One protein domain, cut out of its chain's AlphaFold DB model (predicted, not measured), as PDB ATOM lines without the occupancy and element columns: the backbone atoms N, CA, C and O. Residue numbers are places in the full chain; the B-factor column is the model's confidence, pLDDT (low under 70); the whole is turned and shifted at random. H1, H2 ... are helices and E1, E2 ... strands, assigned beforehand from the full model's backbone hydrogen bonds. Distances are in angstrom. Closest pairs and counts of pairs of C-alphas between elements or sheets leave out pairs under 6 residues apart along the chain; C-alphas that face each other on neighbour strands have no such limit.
ATOM      1  N   ALA A  31     -20.473 -51.398 -15.865       96.31
ATOM      2  CA  ALA A  31     -20.953 -51.473 -14.492       96.31
ATOM      3  C   ALA A  31     -21.048 -52.908 -13.958       96.31
ATOM      4  O   ALA A  31     -21.345 -53.874 -14.670       96.31
ATOM      5  N   CYS A  32     -20.829 -53.020 -12.657       95.69
ATOM      6  CA  CYS A  32     -21.305 -54.106 -11.813       95.69
ATOM      7  C   CYS A  32     -21.766 -53.512 -10.474       95.69
ATOM      8  O   CYS A  32     -21.570 -52.327 -10.213       95.69
ATOM      9  N   ASN A  33     -22.333 -54.333  -9.600       95.56
ATOM     10  CA  ASN A  33     -22.427 -54.044  -8.178       95.56
ATOM     11  C   ASN A  33     -21.809 -55.218  -7.423       95.56
ATOM     12  O   ASN A  33     -22.392 -56.298  -7.337       95.56
ATOM     13  N   ALA A  34     -20.596 -55.014  -6.921       96.94
ATOM     14  CA  ALA A  34     -19.906 -55.991  -6.106       96.94
ATOM     15  C   ALA A  34     -19.634 -55.414  -4.728       96.94
ATOM     16  O   ALA A  34     -19.108 -54.310  -4.619       96.94
ATOM     17  N   HIS A  35     -19.939 -56.148  -3.667       97.31
ATOM     18  CA  HIS A  35     -19.665 -55.671  -2.321       97.31
ATOM     19  C   HIS A  35     -19.440 -56.800  -1.331       97.31
ATOM     20  O   HIS A  35     -19.918 -57.926  -1.496       97.31
ATOM     21  N   THR A  36     -18.717 -56.485  -0.260       97.88
ATOM     22  CA  THR A  36     -18.604 -57.396   0.873       97.88
ATOM     23  C   THR A  36     -19.895 -57.416   1.688       97.88
ATOM     24  O   THR A  36     -20.712 -56.494   1.636       97.88
ATOM     25  N   HIS A  37     -20.061 -58.478   2.466       95.94
ATOM     26  CA  HIS A  37     -21.007 -58.540   3.565       95.94
ATOM     27  C   HIS A  37     -20.318 -59.122   4.802       95.94
ATOM     28  O   HIS A  37     -19.667 -60.173   4.730       95.94
ATOM     29  N   GLY A  38     -20.472 -58.440   5.939       95.00
ATOM     30  CA  GLY A  38     -19.978 -58.890   7.242       95.00
ATOM     31  C   GLY A  38     -18.746 -58.150   7.769       95.00
ATOM     32  O   GLY A  38     -18.169 -58.596   8.762       95.00
ATOM     33  N   MET A  39     -18.328 -57.027   7.168       96.88
ATOM     34  CA  MET A  39     -17.241 -56.198   7.728       96.88
ATOM     35  C   MET A  39     -17.576 -55.579   9.092       96.88
ATOM     36  O   MET A  39     -16.670 -55.294   9.879       96.88
ATOM     37  N   GLU A  40     -18.862 -55.477   9.430       95.56
ATOM     38  CA  GLU A  40     -19.347 -54.977  10.721       95.56
ATOM     39  C   GLU A  40     -18.749 -55.714  11.930       95.56
ATOM     40  O   GLU A  40     -18.487 -55.090  12.958       95.56
ATOM     41  N   LYS A  41     -18.425 -57.012  11.800       96.06
ATOM     42  CA  LYS A  41     -17.799 -57.804  12.874       96.06
ATOM     43  C   LYS A  41     -16.432 -57.252  13.298       96.06
ATOM     44  O   LYS A  41     -15.962 -57.515  14.402       96.06
ATOM     45  N   TYR A  42     -15.783 -56.514  12.398       96.62
ATOM     46  CA  TYR A  42     -14.499 -55.857  12.611       96.62
ATOM     47  C   TYR A  42     -14.658 -54.379  13.008       96.62
ATOM     48  O   TYR A  42     -13.654 -53.680  13.189       96.62
ATOM     49  N   GLY A  43     -15.898 -53.897  13.150       96.12
ATOM     50  CA  GLY A  43     -16.224 -52.486  13.343       96.12
ATOM     51  C   GLY A  43     -15.898 -51.644  12.109       96.12
ATOM     52  O   GLY A  43     -15.385 -50.536  12.253       96.12
ATOM     53  N   HIS A  44     -16.112 -52.192  10.909       97.56
ATOM     54  CA  HIS A  44     -15.747 -51.567   9.640       97.56
ATOM     55  C   HIS A  44     -16.918 -51.592   8.646       97.56
ATOM     56  O   HIS A  44     -17.715 -52.526   8.652       97.56
ATOM     57  N   MET A  45     -17.014 -50.570   7.788       97.44
ATOM     58  CA  MET A  45     -17.990 -50.540   6.690       97.44
ATOM     59  C   MET A  45     -17.693 -51.641   5.665       97.44
ATOM     60  O   MET A  45     -16.535 -52.020   5.475       97.44
ATOM     61  N   ASP A  46     -18.718 -52.140   4.981       98.06
ATOM     62  CA  ASP A  46     -18.501 -53.012   3.827       98.06
ATOM     63  C   ASP A  46     -17.827 -52.243   2.680       98.06
ATOM     64  O   ASP A  46     -17.958 -51.021   2.563       98.06
ATOM     65  N   PHE A  47     -17.086 -52.968   1.843       98.56
ATOM     66  CA  PHE A  47     -16.467 -52.425   0.640       98.56
ATOM     67  C   PHE A  47     -17.358 -52.652  -0.574       98.56
ATOM     68  O   PHE A  47     -18.002 -53.695  -0.658       98.56
ATOM     69  N   GLN A  48     -17.330 -51.728  -1.533       98.56
ATOM     70  CA  GLN A  48     -18.032 -51.845  -2.812       98.56
ATOM     71  C   GLN A  48     -17.071 -51.623  -3.988       98.56
ATOM     72  O   GLN A  48     -16.150 -50.816  -3.910       98.56
ATOM     73  N   MET A  49     -17.307 -52.299  -5.102       98.31
ATOM     74  CA  MET A  49     -16.735 -52.014  -6.411       98.31
ATOM     75  C   MET A  49     -17.859 -51.988  -7.438       98.31
ATOM     76  O   MET A  49     -18.748 -52.836  -7.402       98.31
ATOM     77  N   VAL A  50     -17.807 -51.017  -8.347       97.62
ATOM     78  CA  VAL A  50     -18.847 -50.841  -9.377       97.62
ATOM     79  C   VAL A  50     -18.299 -50.794 -10.798       97.62
ATOM     80  O   VAL A  50     -19.058 -50.749 -11.760       97.62
ATOM     81  N   LEU A  51     -16.971 -50.812 -10.938       97.50
ATOM     82  CA  LEU A  51     -16.316 -51.006 -12.219       97.50
ATOM     83  C   LEU A  51     -16.287 -52.502 -12.531       97.50
ATOM     84  O   LEU A  51     -15.711 -53.290 -11.777       97.50
ATOM     85  N   HIS A  52     -16.875 -52.877 -13.660       96.12
ATOM     86  CA  HIS A  52     -16.880 -54.246 -14.139       96.12
ATOM     87  C   HIS A  52     -15.455 -54.692 -14.480       96.12
ATOM     88  O   HIS A  52     -14.853 -54.250 -15.459       96.12
ATOM     89  N   LEU A  53     -14.944 -55.620 -13.681       95.69
ATOM     90  CA  LEU A  53     -13.699 -56.347 -13.902       95.69
ATOM     91  C   LEU A  53     -13.986 -57.852 -13.818       95.69
ATOM     92  O   LEU A  53     -15.029 -58.233 -13.271       95.69
ATOM     93  N   PRO A  54     -13.073 -58.717 -14.306       94.38
ATOM     94  CA  PRO A  54     -13.204 -60.158 -14.128       94.38
ATOM     95  C   PRO A  54     -13.477 -60.519 -12.655       94.38
ATOM     96  O   PRO A  54     -12.818 -59.956 -11.773       94.38
ATOM     97  N   PRO A  55     -14.396 -61.459 -12.355       92.88
ATOM     98  CA  PRO A  55     -14.789 -61.779 -10.978       92.88
ATOM     99  C   PRO A  55     -13.614 -62.117 -10.052       92.88
ATOM    100  O   PRO A  55     -13.616 -61.750  -8.878       92.88
ATOM    101  N   GLN A  56     -12.575 -62.771 -10.582       95.06
ATOM    102  CA  GLN A  56     -11.366 -63.109  -9.827       95.06
ATOM    103  C   GLN A  56     -10.606 -61.859  -9.372       95.06
ATOM    104  O   GLN A  56     -10.063 -61.846  -8.269       95.06
ATOM    105  N   GLU A  57     -10.589 -60.808 -10.191       97.06
ATOM    106  CA  GLU A  57      -9.898 -59.559  -9.879       97.06
ATOM    107  C   GLU A  57     -10.665 -58.749  -8.832       97.06
ATOM    108  O   GLU A  57     -10.084 -58.310  -7.838       97.06
ATOM    109  N   VAL A  58     -11.989 -58.648  -8.974       97.69
ATOM    110  CA  VAL A  58     -12.843 -58.029  -7.947       97.69
ATOM    111  C   VAL A  58     -12.727 -58.779  -6.620       97.69
ATOM    112  O   VAL A  58     -12.501 -58.171  -5.571       97.69
ATOM    113  N   GLY A  59     -12.788 -60.112  -6.667       97.38
ATOM    114  CA  GLY A  59     -12.582 -60.966  -5.504       97.38
ATOM    115  C   GLY A  59     -11.216 -60.749  -4.851       97.38
ATOM    116  O   GLY A  59     -11.136 -60.626  -3.630       97.38
ATOM    117  N   ARG A  60     -10.136 -60.652  -5.640       97.88
ATOM    118  CA  ARG A  60      -8.777 -60.378  -5.144       97.88
ATOM    119  C   ARG A  60      -8.715 -59.051  -4.390       97.88
ATOM    120  O   ARG A  60      -8.176 -59.018  -3.282       97.88
ATOM    121  N   ILE A  61      -9.264 -57.981  -4.958       98.50
ATOM    122  CA  ILE A  61      -9.227 -56.633  -4.372       98.50
ATOM    123  C   ILE A  61     -10.024 -56.590  -3.067       98.50
ATOM    124  O   ILE A  61      -9.471 -56.239  -2.021       98.50
ATOM    125  N   LEU A  62     -11.290 -57.018  -3.098       98.56
ATOM    126  CA  LEU A  62     -12.170 -56.995  -1.928       98.56
ATOM    127  C   LEU A  62     -11.649 -57.897  -0.802       98.56
ATOM    128  O   LEU A  62     -11.633 -57.489   0.360       98.56
ATOM    129  N   ASN A  63     -11.137 -59.090  -1.126       98.06
ATOM    130  CA  ASN A  63     -10.520 -59.958  -0.123       98.06
ATOM    131  C   ASN A  63      -9.229 -59.366   0.446       98.06
ATOM    132  O   ASN A  63      -8.970 -59.517   1.637       98.06
ATOM    133  N   THR A  64      -8.423 -58.675  -0.363       98.00
ATOM    134  CA  THR A  64      -7.207 -58.008   0.124       98.00
ATOM    135  C   THR A  64      -7.553 -56.911   1.129       98.00
ATOM    136  O   THR A  64      -6.948 -56.851   2.201       98.00
ATOM    137  N   LEU A  65      -8.556 -56.084   0.825       98.38
ATOM    138  CA  LEU A  65      -9.057 -55.057   1.741       98.38
ATOM    139  C   LEU A  65      -9.622 -55.677   3.029       98.38
ATOM    140  O   LEU A  65      -9.227 -55.278   4.127       98.38
ATOM    141  N   GLY A  66     -10.461 -56.711   2.915       98.12
ATOM    142  CA  GLY A  66     -11.013 -57.431   4.067       98.12
ATOM    143  C   GLY A  66      -9.934 -58.062   4.957       98.12
ATOM    144  O   GLY A  66      -9.965 -57.916   6.178       98.12
ATOM    145  N   LEU A  67      -8.908 -58.686   4.366       97.94
ATOM    146  CA  LEU A  67      -7.778 -59.259   5.107       97.94
ATOM    147  C   LEU A  67      -6.971 -58.189   5.849       97.94
ATOM    148  O   LEU A  67      -6.495 -58.443   6.957       97.94
ATOM    149  N   ARG A  68      -6.816 -56.994   5.267       97.94
ATOM    150  CA  ARG A  68      -6.154 -55.855   5.921       97.94
ATOM    151  C   ARG A  68      -6.956 -55.365   7.126       97.94
ATOM    152  O   ARG A  68      -6.391 -55.214   8.213       97.94
ATOM    153  N   VAL A  69      -8.277 -55.245   6.985       98.00
ATOM    154  CA  VAL A  69      -9.178 -54.928   8.107       98.00
ATOM    155  C   VAL A  69      -9.095 -55.984   9.211       98.00
ATOM    156  O   VAL A  69      -8.933 -55.640  10.388       98.00
ATOM    157  N   GLN A  70      -9.110 -57.270   8.841       97.00
ATOM    158  CA  GLN A  70      -8.956 -58.393   9.771       97.00
ATOM    159  C   GLN A  70      -7.622 -58.325  10.540       97.00
ATOM    160  O   GLN A  70      -7.550 -58.747  11.692       97.00
ATOM    161  N   THR A  71      -6.566 -57.752   9.949       95.69
ATOM    162  CA  THR A  71      -5.275 -57.524  10.631       95.69
ATOM    163  C   THR A  71      -5.204 -56.280  11.506       95.69
ATOM    164  O   THR A  71      -4.152 -56.013  12.084       95.69
ATOM    165  N   GLY A  72      -6.296 -55.532  11.630       96.38
ATOM    166  CA  GLY A  72      -6.354 -54.334  12.462       96.38
ATOM    167  C   GLY A  72      -6.206 -53.025  11.694       96.38
ATOM    168  O   GLY A  72      -6.299 -51.969  12.314       96.38
ATOM    169  N   GLU A  73      -6.033 -53.055  10.370       97.88
ATOM    170  CA  GLU A  73      -6.082 -51.825   9.581       97.88
ATOM    171  C   GLU A  73      -7.498 -51.239   9.600       97.88
ATOM    172  O   GLU A  73      -8.495 -51.955   9.751       97.88
ATOM    173  N   ARG A  74      -7.598 -49.916   9.520       97.56
ATOM    174  CA  ARG A  74      -8.868 -49.192   9.525       97.56
ATOM    175  C   ARG A  74      -8.841 -48.186   8.397       97.56
ATOM    176  O   ARG A  74      -7.924 -47.372   8.352       97.56
ATOM    177  N   PHE A  75      -9.849 -48.254   7.540       98.25
ATOM    178  CA  PHE A  75     -10.008 -47.335   6.430       98.25
ATOM    179  C   PHE A  75     -11.172 -46.382   6.668       98.25
ATOM    180  O   PHE A  75     -12.106 -46.667   7.425       98.25
ATOM    181  N   LYS A  76     -11.118 -45.245   5.990       97.81
ATOM    182  CA  LYS A  76     -12.176 -44.240   5.928       97.81
ATOM    183  C   LYS A  76     -12.250 -43.648   4.523       97.81
ATOM    184  O   LYS A  76     -11.358 -43.830   3.699       97.81
ATOM    185  N   ALA A  77     -13.324 -42.910   4.266       98.19
ATOM    186  CA  ALA A  77     -13.470 -42.180   3.018       98.19
ATOM    187  C   ALA A  77     -12.324 -41.165   2.824       98.19
ATOM    188  O   ALA A  77     -11.911 -40.494   3.774       98.19
ATOM    189  N   GLY A  78     -11.840 -41.059   1.590       97.56
ATOM    190  CA  GLY A  78     -10.689 -40.261   1.182       97.56
ATOM    191  C   GLY A  78      -9.335 -40.965   1.315       97.56
ATOM    192  O   GLY A  78      -8.338 -40.404   0.864       97.56
ATOM    193  N   ASP A  79      -9.263 -42.164   1.904       98.50
ATOM    194  CA  ASP A  79      -7.993 -42.886   2.016       98.50
ATOM    195  C   ASP A  79      -7.503 -43.355   0.636       98.50
ATOM    196  O   ASP A  79      -8.255 -43.949  -0.141       98.50
ATOM    197  N   LEU A  80      -6.214 -43.129   0.362       98.25
ATOM    198  CA  LEU A  80      -5.491 -43.765  -0.736       98.25
ATOM    199  C   LEU A  80      -4.871 -45.071  -0.238       98.25
ATOM    200  O   LEU A  80      -4.109 -45.094   0.732       98.25
ATOM    201  N   VAL A  81      -5.208 -46.167  -0.905       98.19
ATOM    202  CA  VAL A  81      -4.833 -47.519  -0.513       98.19
ATOM    203  C   VAL A  81      -3.838 -48.078  -1.518       98.19
ATOM    204  O   VAL A  81      -4.194 -48.531  -2.606       98.19
ATOM    205  N   SER A  82      -2.577 -48.089  -1.101       97.19
ATOM    206  CA  SER A  82      -1.486 -48.701  -1.855       97.19
ATOM    207  C   SER A  82      -1.475 -50.222  -1.739       97.19
ATOM    208  O   SER A  82      -2.103 -50.806  -0.844       97.19
ATOM    209  N   ARG A  83      -0.705 -50.870  -2.623       95.06
ATOM    210  CA  ARG A  83      -0.462 -52.327  -2.650       95.06
ATOM    211  C   ARG A  83      -1.707 -53.171  -2.932       95.06
ATOM    212  O   ARG A  83      -1.735 -54.358  -2.613       95.06
ATOM    213  N   ILE A  84      -2.731 -52.560  -3.520       96.94
ATOM    214  CA  ILE A  84      -3.793 -53.284  -4.228       96.94
ATOM    215  C   ILE A  84      -3.313 -53.606  -5.644       96.94
ATOM    216  O   ILE A  84      -3.410 -54.757  -6.077       96.94
ATOM    217  N   TYR A  85      -2.732 -52.604  -6.301       94.88
ATOM    218  CA  TYR A  85      -1.907 -52.725  -7.496       94.88
ATOM    219  C   TYR A  85      -0.471 -52.290  -7.173       94.88
ATOM    220  O   TYR A  85      -0.212 -51.692  -6.124       94.88
ATOM    221  N   GLU A  86       0.474 -52.647  -8.040       93.06
ATOM    222  CA  GLU A  86       1.888 -52.271  -7.881       93.06
ATOM    223  C   GLU A  86       2.192 -50.882  -8.459       93.06
ATOM    224  O   GLU A  86       3.119 -50.213  -8.006       93.06
ATOM    225  N   ASP A  87       1.409 -50.451  -9.446       94.19
ATOM    226  CA  ASP A  87       1.625 -49.264 -10.273       94.19
ATOM    227  C   ASP A  87       0.660 -48.108  -9.970       94.19
ATOM    228  O   ASP A  87       0.860 -46.994 -10.469       94.19
ATOM    229  N   CYS A  88      -0.356 -48.338  -9.133       96.19
ATOM    230  CA  CYS A  88      -1.287 -47.308  -8.696       96.19
ATOM    231  C   CYS A  88      -1.883 -47.567  -7.302       96.19
ATOM    232  O   CYS A  88      -1.960 -48.701  -6.815       96.19
ATOM    233  N   ASP A  89      -2.337 -46.479  -6.682       97.69
ATOM    234  CA  ASP A  89      -3.175 -46.516  -5.489       97.69
ATOM    235  C   ASP A  89      -4.650 -46.472  -5.906       97.69
ATOM    236  O   ASP A  89      -5.013 -45.801  -6.875       97.69
ATOM    237  N   ILE A  90      -5.516 -47.138  -5.142       98.06
ATOM    238  CA  ILE A  90      -6.970 -46.947  -5.249       98.06
ATOM    239  C   ILE A  90      -7.432 -45.943  -4.191       98.06
ATOM    240  O   ILE A  90      -6.785 -45.802  -3.154       98.06
ATOM    241  N   ARG A  91      -8.567 -45.281  -4.402       98.31
ATOM    242  CA  ARG A  91      -9.189 -44.409  -3.394       98.31
ATOM    243  C   ARG A  91     -10.414 -45.085  -2.793       98.31
ATOM    244  O   ARG A  91     -11.127 -45.791  -3.497       98.31
ATOM    245  N   LEU A  92     -10.664 -44.882  -1.505       98.56
ATOM    246  CA  LEU A  92     -11.903 -45.311  -0.860       98.56
ATOM    247  C   LEU A  92     -12.836 -44.120  -0.686       98.56
ATOM    248  O   LEU A  92     -12.499 -43.191   0.036       98.56
ATOM    249  N   ASP A  93     -14.022 -44.174  -1.278       98.06
ATOM    250  CA  ASP A  93     -15.032 -43.118  -1.168       98.06
ATOM    251  C   ASP A  93     -16.278 -43.639  -0.443       98.06
ATOM    252  O   ASP A  93     -16.659 -44.796  -0.600       98.06
ATOM    253  N   ALA A  94     -16.934 -42.799   0.362       97.44
ATOM    254  CA  ALA A  94     -18.204 -43.172   0.987       97.44
ATOM    255  C   ALA A  94     -19.348 -43.067  -0.030       97.44
ATOM    256  O   ALA A  94     -19.534 -42.012  -0.634       97.44
ATOM    257  N   PHE A  95     -20.129 -44.136  -0.174       96.06
ATOM    258  CA  PHE A  95     -21.298 -44.187  -1.052       96.06
ATOM    259  C   PHE A  95     -22.500 -44.794  -0.336       96.06
ATOM    260  O   PHE A  95     -22.344 -45.636   0.549       96.06
ATOM    261  N   GLU A  96     -23.700 -44.370  -0.730       92.94
ATOM    262  CA  GLU A  96     -24.941 -45.009  -0.304       92.94
ATOM    263  C   GLU A  96     -25.253 -46.217  -1.204       92.94
ATOM    264  O   GLU A  96     -25.188 -46.160  -2.438       92.94
ATOM    265  N   GLU A  97     -25.573 -47.332  -0.561       85.62
ATOM    266  CA  GLU A  97     -26.001 -48.586  -1.162       85.62
ATOM    267  C   GLU A  97     -27.254 -49.028  -0.405       85.62
ATOM    268  O   GLU A  97     -27.170 -49.403   0.761       85.62
ATOM    269  N   THR A  98     -28.425 -48.885  -1.030       81.62
ATOM    270  CA  THR A  98     -29.721 -49.354  -0.501       81.62
ATOM    271  C   THR A  98     -29.960 -48.986   0.980       81.62
ATOM    272  O   THR A  98     -30.375 -49.810   1.794       81.62
ATOM    273  N   GLY A  99     -29.673 -47.734   1.362       84.69
ATOM    274  CA  GLY A  99     -29.889 -47.214   2.721       84.69
ATOM    275  C   GLY A  99     -28.778 -47.495   3.744       84.69
ATOM    276  O   GLY A  99     -28.938 -47.148   4.918       84.69
ATOM    277  N   ARG A 100     -27.643 -48.077   3.337       91.19
ATOM    278  CA  ARG A 100     -26.414 -48.147   4.150       91.19
ATOM    279  C   ARG A 100     -25.244 -47.453   3.459       91.19
ATOM    280  O   ARG A 100     -25.186 -47.364   2.239       91.19
ATOM    281  N   THR A 101     -24.287 -46.971   4.247       95.81
ATOM    282  CA  THR A 101     -23.042 -46.403   3.719       95.81
ATOM    283  C   THR A 101     -21.964 -47.479   3.615       95.81
ATOM    284  O   THR A 101     -21.700 -48.200   4.580       95.81
ATOM    285  N   VAL A 102     -21.320 -47.554   2.454       97.44
ATOM    286  CA  VAL A 102     -20.205 -48.458   2.140       97.44
ATOM    287  C   VAL A 102     -18.973 -47.659   1.711       97.44
ATOM    288  O   VAL A 102     -19.081 -46.485   1.349       97.44
ATOM    289  N   LEU A 103     -17.794 -48.288   1.738       98.56
ATOM    290  CA  LEU A 103     -16.568 -47.734   1.152       98.56
ATOM    291  C   LEU A 103     -16.358 -48.289  -0.256       98.56
ATOM    292  O   LEU A 103     -15.940 -49.433  -0.437       98.56
ATOM    293  N   ARG A 104     -16.621 -47.467  -1.267       98.44
ATOM    294  CA  ARG A 104     -16.375 -47.806  -2.662       98.44
ATOM    295  C   ARG A 104     -14.891 -47.688  -2.991       98.44
ATOM    296  O   ARG A 104     -14.304 -46.621  -2.837       98.44
ATOM    297  N   ALA A 105     -14.304 -48.773  -3.479       98.44
ATOM    298  CA  ALA A 105     -12.968 -48.807  -4.050       98.44
ATOM    299  C   ALA A 105     -12.988 -48.222  -5.466       98.44
ATOM    300  O   ALA A 105     -13.490 -48.845  -6.402       98.44
ATOM    301  N   VAL A 106     -12.436 -47.019  -5.597       98.19
ATOM    302  CA  VAL A 106     -12.284 -46.280  -6.847       98.19
ATOM    303  C   VAL A 106     -10.902 -46.544  -7.430       98.19
ATOM    304  O   VAL A 106      -9.880 -46.197  -6.834       98.19
ATOM    305  N   ILE A 107     -10.876 -47.146  -8.613       97.94
ATOM    306  CA  ILE A 107      -9.662 -47.445  -9.371       97.94
ATOM    307  C   ILE A 107      -9.422 -46.300 -10.366       97.94
ATOM    308  O   ILE A 107     -10.360 -45.942 -11.090       97.94
ATOM    309  N   PRO A 108      -8.212 -45.715 -10.422       97.75
ATOM    310  CA  PRO A 108      -7.883 -44.723 -11.442       97.75
ATOM    311  C   PRO A 108      -7.788 -45.363 -12.835       97.75
ATOM    312  O   PRO A 108      -7.661 -46.581 -12.974       97.75
ATOM    313  N   ASP A 109      -7.829 -44.547 -13.889       96.81
ATOM    314  CA  ASP A 109      -7.595 -45.048 -15.246       96.81
ATOM    315  C   ASP A 109      -6.150 -45.561 -15.431       96.81
ATOM    316  O   ASP A 109      -5.276 -45.380 -14.582       96.81
ATOM    317  N   LYS A 110      -5.859 -46.170 -16.586       94.38
ATOM    318  CA  LYS A 110      -4.517 -46.695 -16.921       94.38
ATOM    319  C   LYS A 110      -3.392 -45.642 -16.965       94.38
ATOM    320  O   LYS A 110      -2.241 -45.987 -17.215       94.38
ATOM    321  N   HIS A 111      -3.726 -44.361 -16.823       95.56
ATOM    322  CA  HIS A 111      -2.797 -43.237 -16.748       95.56
ATOM    323  C   HIS A 111      -2.739 -42.644 -15.329       95.56
ATOM    324  O   HIS A 111      -2.214 -41.545 -15.151       95.56
ATOM    325  N   ASN A 112      -3.247 -43.374 -14.329       95.69
ATOM    326  CA  ASN A 112      -3.322 -42.987 -12.922       95.69
ATOM    327  C   ASN A 112      -4.166 -41.732 -12.668       95.69
ATOM    328  O   ASN A 112      -3.901 -40.974 -11.732       95.69
ATOM    329  N   ARG A 113      -5.201 -41.511 -13.487       96.94
ATOM    330  CA  ARG A 113      -6.120 -40.383 -13.330       96.94
ATOM    331  C   ARG A 113      -7.416 -40.827 -12.671       96.94
ATOM    332  O   ARG A 113      -8.074 -41.766 -13.119       96.94
ATOM    333  N   PHE A 114      -7.783 -40.129 -11.603       95.00
ATOM    334  CA  PHE A 114      -9.066 -40.312 -10.931       95.00
ATOM    335  C   PHE A 114     -10.196 -39.598 -11.674       95.00
ATOM    336  O   PHE A 114      -9.983 -38.879 -12.647       95.00
ATOM    337  N   LEU A 115     -11.419 -39.840 -11.218       90.31
ATOM    338  CA  LEU A 115     -12.670 -39.485 -11.888       90.31
ATOM    339  C   LEU A 115     -12.865 -37.966 -12.043       90.31
ATOM    340  O   LEU A 115     -13.589 -37.526 -12.940       90.31
ATOM    341  N   GLU A 116     -12.219 -37.177 -11.180       90.38
ATOM    342  CA  GLU A 116     -12.218 -35.713 -11.220       90.38
ATOM    343  C   GLU A 116     -11.330 -35.140 -12.333       90.38
ATOM    344  O   GLU A 116     -11.492 -33.979 -12.702       90.38
ATOM    345  N   ASP A 117     -10.400 -35.928 -12.876       93.56
ATOM    346  CA  ASP A 117      -9.580 -35.512 -14.010       93.56
ATOM    347  C   ASP A 117     -10.429 -35.529 -15.292       93.56
ATOM    348  O   ASP A 117     -11.070 -36.526 -15.644       93.56
ATOM    349  N   GLU A 118     -10.442 -34.414 -16.021       92.69
ATOM    350  CA  GLU A 118     -11.179 -34.282 -17.283       92.69
ATOM    351  C   GLU A 118     -10.709 -35.294 -18.339       92.69
ATOM    352  O   GLU A 118     -11.497 -35.725 -19.178       92.69
ATOM    353  N   GLN A 119      -9.447 -35.724 -18.270       95.19
ATOM    354  CA  GLN A 119      -8.855 -36.694 -19.189       95.19
ATOM    355  C   GLN A 119      -9.009 -38.146 -18.722       95.19
ATOM    356  O   GLN A 119      -8.516 -39.051 -19.403       95.19
ATOM    357  N   CYS A 120      -9.662 -38.387 -17.580       96.00
ATOM    358  CA  CYS A 120      -9.988 -39.733 -17.127       96.00
ATOM    359  C   CYS A 120     -10.872 -40.440 -18.160       96.00
ATOM    360  O   CYS A 120     -11.836 -39.869 -18.677       96.00
ATOM    361  N   MET A 121     -10.530 -41.692 -18.463       95.94
ATOM    362  CA  MET A 121     -11.260 -42.510 -19.430       95.94
ATOM    363  C   MET A 121     -12.730 -42.702 -19.027       95.94
ATOM    364  O   MET A 121     -13.022 -43.142 -17.916       95.94
ATOM    365  N   ASP A 122     -13.653 -42.489 -19.969       93.44
ATOM    366  CA  ASP A 122     -15.101 -42.523 -19.707       93.44
ATOM    367  C   ASP A 122     -15.598 -43.832 -19.081       93.44
ATOM    368  O   ASP A 122     -16.458 -43.804 -18.206       93.44
ATOM    369  N   ALA A 123     -15.012 -44.976 -19.448       93.88
ATOM    370  CA  ALA A 123     -15.369 -46.275 -18.873       93.88
ATOM    371  C   ALA A 123     -15.185 -46.336 -17.342       93.88
ATOM    372  O   ALA A 123     -15.906 -47.057 -16.661       93.88
ATOM    373  N   TYR A 124     -14.253 -45.556 -16.785       96.88
ATOM    374  CA  TYR A 124     -14.002 -45.504 -15.343       96.88
ATOM    375  C   TYR A 124     -14.989 -44.584 -14.615       96.88
ATOM    376  O   TYR A 124     -15.174 -44.745 -13.407       96.88
ATOM    377  N   ARG A 125     -15.664 -43.664 -15.330       94.62
ATOM    378  CA  ARG A 125     -16.617 -42.689 -14.760       94.62
ATOM    379  C   ARG A 125     -17.871 -43.334 -14.174       94.62
ATOM    380  O   ARG A 125     -18.511 -42.712 -13.331       94.62
ATOM    381  N   VAL A 126     -18.162 -44.592 -14.518       94.94
ATOM    382  CA  VAL A 126     -19.207 -45.409 -13.873       94.94
ATOM    383  C   VAL A 126     -19.068 -45.422 -12.342       94.94
ATOM    384  O   VAL A 126     -20.056 -45.463 -11.615       94.94
ATOM    385  N   GLN A 127     -17.840 -45.283 -11.832       96.94
ATOM    386  CA  GLN A 127     -17.538 -45.272 -10.402       96.94
ATOM    387  C   GLN A 127     -18.093 -44.051  -9.647       96.94
ATOM    388  O   GLN A 127     -18.153 -44.098  -8.417       96.94
ATOM    389  N   LEU A 128     -18.536 -43.000 -10.353       94.69
ATOM    390  CA  LEU A 128     -19.219 -41.832  -9.774       94.69
ATOM    391  C   LEU A 128     -20.717 -42.058  -9.537       94.69
ATOM    392  O   LEU A 128     -21.334 -41.303  -8.786       94.69
ATOM    393  N   LEU A 129     -21.317 -43.047 -10.199       94.62
ATOM    394  CA  LEU A 129     -22.767 -43.212 -10.218       94.62
ATOM    395  C   LEU A 129     -23.285 -43.759  -8.891       94.62
ATOM    396  O   LEU A 129     -22.618 -44.558  -8.228       94.62
ATOM    397  N   ARG A 130     -24.490 -43.359  -8.484       93.81
ATOM    398  CA  ARG A 130     -25.127 -43.967  -7.309       93.81
ATOM    399  C   ARG A 130     -25.411 -45.433  -7.613       93.81
ATOM    400  O   ARG A 130     -25.567 -45.796  -8.772       93.81
ATOM    401  N   THR A 131     -25.470 -46.278  -6.585       92.56
ATOM    402  CA  THR A 131     -25.666 -47.722  -6.797       92.56
ATOM    403  C   THR A 131     -26.937 -48.014  -7.606       92.56
ATOM    404  O   THR A 131     -26.909 -48.843  -8.508       92.56
ATOM    405  N   GLU A 132     -28.017 -47.277  -7.345       90.56
ATOM    406  CA  GLU A 132     -29.281 -47.365  -8.091       90.56
ATOM    407  C   GLU A 132     -29.192 -46.922  -9.560       90.56
ATOM    408  O   GLU A 132     -29.975 -47.391 -10.374       90.56
ATOM    409  N   ASP A 133     -28.226 -46.070  -9.916       92.81
ATOM    410  CA  ASP A 133     -28.042 -45.575 -11.286       92.81
ATOM    411  C   ASP A 133     -27.178 -46.531 -12.137       92.81
ATOM    412  O   ASP A 133     -26.940 -46.276 -13.316       92.81
ATOM    413  N   LEU A 134     -26.663 -47.620 -11.552       92.25
ATOM    414  CA  LEU A 134     -25.869 -48.629 -12.266       92.25
ATOM    415  C   LEU A 134     -26.738 -49.608 -13.058       92.25
ATOM    416  O   LEU A 134     -26.202 -50.339 -13.893       92.25
TER     417      LEU A 134
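What this domain is: This is residues 31 to 134 of the 142 residues of an uncharacterized protein of Firmicutes bacterium CAG:24053_14 (UniProt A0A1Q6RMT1). A strongly twisted sheet of four strands is the core, with the long helix H2 packed along E2 on one face and the short helix H3 over E2 on the other: three layers, helices on both faces of a sheet. The hairpin of E3 and E4 slants away from the other two strands, the tiny helix H1 is at one end of H2, and the tiny helix H4 is beside the strands. The printed part has 104 residues, with four named helices and four named strands in the order E1 H1 E2 H2 E3 E4 H3 H4; the class is mixed, helices and strands. The sheet's order is E1 E2 E4 E3, mixed, with E2 and E4 parallel and the other neighbours antiparallel. The whole is compact, with a radius of gyration of the C-alphas of 13.0 A, and rounded, spanning 39 by 32 by 25 A.

Where its parts are: E1 is residues 31 to 37, 19.4 A long, beginning at C-alpha 31 (-20.953, -51.473, -14.492). E2 is residues 47 to 51, E4 is residues 100 to 106, 18.0 A long, and E3 is residues 90 to 97, 19.5 A long. H2, residues 55 to 70, measures 21.8 A and begins at C-alpha 55 (-14.789, -61.779, -10.978). H1 is residues 39 to 42, H3 is residues 122 to 128, and H4 is residues 131 to 134, ending at C-alpha 134 (-25.869, -48.629, -12.266).

How they stand to each other: From edge to edge of the sheet the strands' lines turn by 84 degrees. E1 and E2 are antiparallel, with N 34 and O 49 within hydrogen-bond range at 2.9 A. E2 and E4 are parallel at 53 degrees, with N 105 and O 48 at 2.8 A. E4 and E3 form an antiparallel hairpin, with N 93 and O 104 at 2.9 A; E3 bends by 60 degrees at residue 94. H2 is on the sheet over E2 at a height of 7.7 A and runs along the strands, at 22 degrees to E2 on the local plane; its closest C-alphas with E2 are those of Leu 62 and Phe 47, 6.8 A apart. H3 is on the opposite face, over E2 at a height of 8.2 A, only just along it at 27 degrees on the local plane; the C-alphas of Gln 127 and Val 50 come closest, 5.8 A apart. H4 stands at the sheet's level, and its closest C-alphas with E3 are those of Thr 131 and Glu 97, 5.7 A apart. H1 is not on the sheet and only just touches H2, through residues 66 to 70 of H2 alone, with 3 pairs of C-alphas within 8 A, the closest those of Tyr 42 and Gln 70 at 6.7 A. H2 and H3 are apart. In H2 every O i to N i+4 pair is within hydrogen-bond range; in H3 0 of 3 are, beside 3 of 4 O i to N i+3 pairs, and H1 and H4 are too short for an O i to N i+4 pair.

The domain as a whole: The C-alphas of Lys 41 and Gln 119 are the two farthest apart, at 39.4 A. The long links are residues 71 to 89 and 107 to 121; in the first, residues 80 to 81 pair antiparallel with residues 90 to 91 of E3. The printed part has no cut, its mean pLDDT is 95.9, and no printed residue is under 70.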